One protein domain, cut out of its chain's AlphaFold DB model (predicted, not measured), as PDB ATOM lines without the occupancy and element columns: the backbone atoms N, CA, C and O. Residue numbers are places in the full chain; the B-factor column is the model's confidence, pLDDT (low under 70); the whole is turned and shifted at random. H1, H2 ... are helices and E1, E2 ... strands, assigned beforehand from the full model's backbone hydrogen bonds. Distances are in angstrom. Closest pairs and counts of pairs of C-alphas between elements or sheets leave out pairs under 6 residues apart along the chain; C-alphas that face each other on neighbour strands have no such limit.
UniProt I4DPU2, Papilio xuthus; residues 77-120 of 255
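AT A GLANCE: This is residues 77 to 120 of the 255 residues of a protein of Papilio xuthus (UniProt I4DPU2). Little regular structure: an elongated piece around a small antiparallel sheet, E1 E2 E3, in which E2 and E3 form a hairpin with its loop near Gln 110 at one end and the loop near Asn 98, after short helix H1, at the other. The 44 printed residues run E1, H1, E2, E3; the class is mixed, with 15 residues in named elements. It is only just loose, close to compact, with radius of gyration of the C-alphas 11.2 A and spans of 34 by 21 by 13 A.

HOW THE PARTS SIT: E1, residues 77 to 79, is antiparallel to E2, residues 101 to 105, at 146 degrees; N 78 and O 102 are 2.8 A apart. H1, residues 92 to 95, is not on the sheet and is too short for an O i to N i+4 pair; its one O i to N i+3 pair is within hydrogen-bond range. E2 and E3, residues 116 to 118, form a hairpin; N 118 and O 103 are 2.8 A apart.

IN THESE COORDINATES: E1 begins at C-alpha 77 (44.488, 26.709, 44.737). E2 is 13.5 A long. E3 ends at C-alpha 118 (39.601, 19.143, 48.391).

THE WHOLE: The farthest C-alphas, Asn 98 and Gln 110, are 35.0 A apart. The printed part has no cut. E1 to H1 is a long link. No printed residue is under 70 in pLDDT.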
ATOM      1  N   ALA A  77      44.097  27.647  45.774       97.00
ATOM      2  CA  ALA A  77      44.488  26.709  44.737       97.00
ATOM      3  C   ALA A  77      45.990  26.426  44.846       97.00
ATOM      4  O   ALA A  77      46.796  27.345  44.987       97.00
ATOM      5  N   ILE A  78      46.364  25.153  44.769       96.75
ATOM      6  CA  ILE A  78      47.751  24.703  44.756       96.75
ATOM      7  C   ILE A  78      47.954  23.853  43.510       96.75
ATOM      8  O   ILE A  78      47.231  22.883  43.278       96.75
ATOM      9  N   THR A  79      48.949  24.224  42.712       95.81
ATOM     10  CA  THR A  79      49.336  23.495  41.503       95.81
ATOM     11  C   THR A  79      50.392  22.443  41.840       95.81
ATOM     12  O   THR A  79      51.323  22.705  42.608       95.81
ATOM     13  N   LEU A  80      50.261  21.250  41.255       95.06
ATOM     14  CA  LEU A  80      51.312  20.231  41.272       95.06
ATOM     15  C   LEU A  80      52.617  20.774  40.640       95.06
ATOM     16  O   LEU A  80      52.565  21.709  39.843       95.06
ATOM     17  N   PRO A  81      53.799  20.242  41.010       93.88
ATOM     18  CA  PRO A  81      54.038  19.075  41.868       93.88
ATOM     19  C   PRO A  81      54.009  19.363  43.381       93.88
ATOM     20  O   PRO A  81      54.270  18.459  44.175       93.88
ATOM     21  N   LYS A  82      53.681  20.593  43.812       95.19
ATOM     22  CA  LYS A  82      53.642  20.957  45.239       95.19
ATOM     23  C   LYS A  82      52.559  20.161  45.972       95.19
ATOM     24  O   LYS A  82      51.367  20.386  45.767       95.19
ATOM     25  N   LYS A  83      52.966  19.262  46.867       94.88
ATOM     26  CA  LYS A  83      52.083  18.417  47.685       94.88
ATOM     27  C   LYS A  83      52.457  18.518  49.168       94.88
ATOM     28  O   LYS A  83      53.620  18.791  49.464       94.88
ATOM     29  N   PRO A  84      51.523  18.277  50.101       92.69
ATOM     30  CA  PRO A  84      51.875  18.156  51.508       92.69
ATOM     31  C   PRO A  84      52.827  16.974  51.722       92.69
ATOM     32  O   PRO A  84      52.674  15.914  51.107       92.69
ATOM     33  N   ILE A  85      53.810  17.170  52.598       91.06
ATOM     34  CA  ILE A  85      54.775  16.139  52.991       91.06
ATOM     35  C   ILE A  85      54.021  15.024  53.733       91.06
ATOM     36  O   ILE A  85      53.109  15.312  54.505       91.06
ATOM     37  N   ASN A  86      54.383  13.760  53.484       89.38
ATOM     38  CA  ASN A  86      53.789  12.573  54.123       89.38
ATOM     39  C   ASN A  86      52.258  12.466  53.989       89.38
ATOM     40  O   ASN A  86      51.573  11.934  54.859       89.38
ATOM     41  N   SER A  87      51.700  12.986  52.897       91.38
ATOM     42  CA  SER A  87      50.269  12.896  52.620       91.38
ATOM     43  C   SER A  87      49.874  11.513  52.093       91.38
ATOM     44  O   SER A  87      50.395  11.086  51.065       91.38
ATOM     45  N   SER A  88      48.856  10.894  52.695       93.12
ATOM     46  CA  SER A  88      48.199   9.668  52.200       93.12
ATOM     47  C   SER A  88      47.221   9.907  51.036       93.12
ATOM     48  O   SER A  88      46.613   8.974  50.509       93.12
ATOM     49  N   ILE A  89      47.064  11.161  50.592       96.00
ATOM     50  CA  ILE A  89      46.309  11.474  49.374       96.00
ATOM     51  C   ILE A  89      46.964  10.857  48.135       96.00
ATOM     52  O   ILE A  89      48.139  11.084  47.840       96.00
ATOM     53  N   LEU A  90      46.136  10.203  47.323       95.38
ATOM     54  CA  LEU A  90      46.474   9.685  46.000       95.38
ATOM     55  C   LEU A  90      46.580  10.802  44.946       95.38
ATOM     56  O   LEU A  90      45.724  10.951  44.070       95.38
ATOM     57  N   PHE A  91      47.642  11.611  45.013       95.31
ATOM     58  CA  PHE A  91      47.877  12.712  44.065       95.31
ATOM     59  C   PHE A  91      48.126  12.255  42.620       95.31
ATOM     60  O   PHE A  91      47.921  13.041  41.695       95.31
ATOM     61  N   ASN A  92      48.481  10.988  42.393       93.19
ATOM     62  CA  ASN A  92      48.531  10.400  41.052       93.19
ATOM     63  C   ASN A  92      47.178  10.516  40.324       93.19
ATOM     64  O   ASN A  92      47.155  10.800  39.130       93.19
ATOM     65  N   LYS A  93      46.051  10.403  41.046       92.06
ATOM     66  CA  LYS A  93      44.708  10.612  40.479       92.06
ATOM     67  C   LYS A  93      44.460  12.062  40.050       92.06
ATOM     68  O   LYS A  93      43.690  12.289  39.126       92.06
ATOM     69  N   VAL A  94      45.087  13.040  40.708       90.88
ATOM     70  CA  VAL A  94      45.016  14.460  40.309       90.88
ATOM     71  C   VAL A  94      45.863  14.690  39.060       90.88
ATOM     72  O   VAL A  94      45.398  15.324  38.115       90.88
ATOM     73  N   ASN A  95      47.072  14.122  39.043       90.19
ATOM     74  CA  ASN A  95      48.010  14.217  37.926       90.19
ATOM     75  C   ASN A  95      47.451  13.615  36.626       90.19
ATOM     76  O   ASN A  95      47.745  14.111  35.545       90.19
ATOM     77  N   ALA A  96      46.603  12.588  36.741       88.56
ATOM     78  CA  ALA A  96      45.898  11.965  35.621       88.56
ATOM     79  C   ALA A  96      44.796  12.848  34.999       88.56
ATOM     80  O   ALA A  96      44.195  12.467  33.998       88.56
ATOM     81  N   THR A  97      44.488  14.007  35.589       87.62
ATOM     82  CA  THR A  97      43.528  14.961  35.022       87.62
ATOM     83  C   THR A  97      44.248  16.107  34.318       87.62
ATOM     84  O   THR A  97      45.316  16.535  34.747       87.62
ATOM     85  N   ASN A  98      43.605  16.695  33.306       87.94
ATOM     86  CA  ASN A  98      44.141  17.862  32.590       87.94
ATOM     87  C   ASN A  98      44.247  19.129  33.463       87.94
ATOM     88  O   ASN A  98      44.770  20.141  33.010       87.94
ATOM     89  N   ILE A  99      43.719  19.109  34.694       93.00
ATOM     90  CA  ILE A  99      43.792  20.227  35.638       93.00
ATOM     91  C   ILE A  99      44.529  19.753  36.888       93.00
ATOM     92  O   ILE A  99      43.941  19.200  37.820       93.00
ATOM     93  N   GLN A 100      45.831  20.018  36.922       93.81
ATOM     94  CA  GLN A 100      46.748  19.591  37.981       93.81
ATOM     95  C   GLN A 100      46.743  20.535  39.198       93.81
ATOM     96  O   GLN A 100      47.783  20.850  39.777       93.81
ATOM     97  N   GLN A 101      45.557  21.005  39.587       95.50
ATOM     98  CA  GLN A 101      45.351  21.885  40.738       95.50
ATOM     99  C   GLN A 101      44.426  21.235  41.755       95.50
ATOM    100  O   GLN A 101      43.353  20.756  41.403       95.50
ATOM    101  N   TYR A 102      44.799  21.274  43.025       96.88
ATOM    102  CA  TYR A 102      43.906  20.933  44.130       96.88
ATOM    103  C   TYR A 102      43.706  22.151  45.022       96.88
ATOM    104  O   TYR A 102      44.361  23.179  44.857       96.88
ATOM    105  N   PHE A 103      42.776  22.042  45.961       97.44
ATOM    106  CA  PHE A 103      42.401  23.162  46.802       97.44
ATOM    107  C   PHE A 103      42.562  22.806  48.271       97.44
ATOM    108  O   PHE A 103      42.395  21.652  48.671       97.44
ATOM    109  N   VAL A 104      42.837  23.814  49.087       96.31
ATOM    110  CA  VAL A 104      42.755  23.723  50.545       96.31
ATOM    111  C   VAL A 104      41.646  24.632  51.046       96.31
ATOM    112  O   VAL A 104      41.498  25.763  50.580       96.31
ATOM    113  N   VAL A 105      40.854  24.127  51.993       96.25
ATOM    114  CA  VAL A 105      39.739  24.862  52.602       96.25
ATOM    115  C   VAL A 105      39.912  24.965  54.114       96.25
ATOM    116  O   VAL A 105      40.383  24.006  54.741       96.25
ATOM    117  N   PRO A 106      39.485  26.082  54.724       94.44
ATOM    118  CA  PRO A 106      39.644  26.316  56.150       94.44
ATOM    119  C   PRO A 106      38.531  25.600  56.922       94.44
ATOM    120  O   PRO A 106      37.551  26.207  57.352       94.44
ATOM    121  N   LYS A 107      38.627  24.274  57.066       90.75
ATOM    122  CA  LYS A 107      37.658  23.521  57.868       90.75
ATOM    123  C   LYS A 107      38.003  23.699  59.353       90.75
ATOM    124  O   LYS A 107      39.087  23.281  59.739       90.75
ATOM    125  N   PRO A 108      37.106  24.245  60.193       85.88
ATOM    126  CA  PRO A 108      37.356  24.312  61.629       85.88
ATOM    127  C   PRO A 108      37.554  22.910  62.217       85.88
ATOM    128  O   PRO A 108      36.747  22.003  61.988       85.88
ATOM    129  N   THR A 109      38.642  22.751  62.963       89.38
ATOM    130  CA  THR A 109      38.978  21.562  63.752       89.38
ATOM    131  C   THR A 109      39.547  22.015  65.099       89.38
ATOM    132  O   THR A 109      39.667  23.214  65.338       89.38
ATOM    133  N   GLN A 110      39.922  21.078  65.975       89.12
ATOM    134  CA  GLN A 110      40.634  21.407  67.217       89.12
ATOM    135  C   GLN A 110      42.024  22.020  66.960       89.12
ATOM    136  O   GLN A 110      42.557  22.710  67.820       89.12
ATOM    137  N   ASN A 111      42.606  21.797  65.777       93.31
ATOM    138  CA  ASN A 111      43.875  22.388  65.371       93.31
ATOM    139  C   ASN A 111      43.631  23.547  64.392       93.31
ATOM    140  O   ASN A 111      43.249  23.330  63.239       93.31
ATOM    141  N   ASP A 112      43.905  24.774  64.841       93.81
ATOM    142  CA  ASP A 112      43.723  26.008  64.064       93.81
ATOM    143  C   ASP A 112      44.607  26.096  62.807       93.81
ATOM    144  O   ASP A 112      44.365  26.904  61.919       93.81
ATOM    145  N   PHE A 113      45.622  25.246  62.693       93.94
ATOM    146  CA  PHE A 113      46.523  25.210  61.540       93.94
ATOM    147  C   PHE A 113      46.217  24.042  60.595       93.94
ATOM    148  O   PHE A 113      46.963  23.799  59.648       93.94
ATOM    149  N   SER A 114      45.128  23.302  60.833       93.12
ATOM    150  CA  SER A 114      44.726  22.174  59.995       93.12
ATOM    151  C   SER A 114      43.807  22.617  58.859       93.12
ATOM    152  O   SER A 114      42.652  22.992  59.063       93.12
ATOM    153  N   TRP A 115      44.320  22.524  57.636       94.00
ATOM    154  CA  TRP A 115      43.578  22.801  56.410       94.00
ATOM    155  C   TRP A 115      43.136  21.502  55.747       94.00
ATOM    156  O   TRP A 115      43.881  20.523  55.711       94.00
ATOM    157  N   ARG A 116      41.923  21.478  55.188       95.00
ATOM    158  CA  ARG A 116      41.400  20.284  54.517       95.00
ATOM    159  C   ARG A 116      41.633  20.368  53.015       95.00
ATOM    160  O   ARG A 116      41.160  21.302  52.373       95.00
ATOM    161  N   LEU A 117      42.268  19.344  52.455       96.06
ATOM    162  CA  LEU A 117      42.405  19.168  51.010       96.06
ATOM    163  C   LEU A 117      41.048  18.859  50.364       96.06
ATOM    164  O   LEU A 117      40.223  18.131  50.924       96.06
ATOM    165  N   THR A 118      40.805  19.406  49.179       96.00
ATOM    166  CA  THR A 118      39.601  19.143  48.391       96.00
ATOM    167  C   THR A 118      39.892  19.172  46.892       96.00
ATOM    168  O   THR A 118      40.796  19.863  46.424       96.00
ATOM    169  N   PHE A 119      39.101  18.406  46.140       97.06
ATOM    170  CA  PHE A 119      39.328  18.111  44.722       97.06
ATOM    171  C   PHE A 119      38.058  18.341  43.874       97.06
ATOM    172  O   PHE A 119      37.667  17.479  43.081       97.06
ATOM    173  N   PRO A 120      37.334  19.469  44.045       95.00
ATOM    174  CA  PRO A 120      36.028  19.677  43.420       95.00
ATOM    175  C   PRO A 120      36.093  19.658  41.890       95.00
ATOM    176  O   PRO A 120      35.146  19.197  41.249       95.00
TER     177      PRO A 120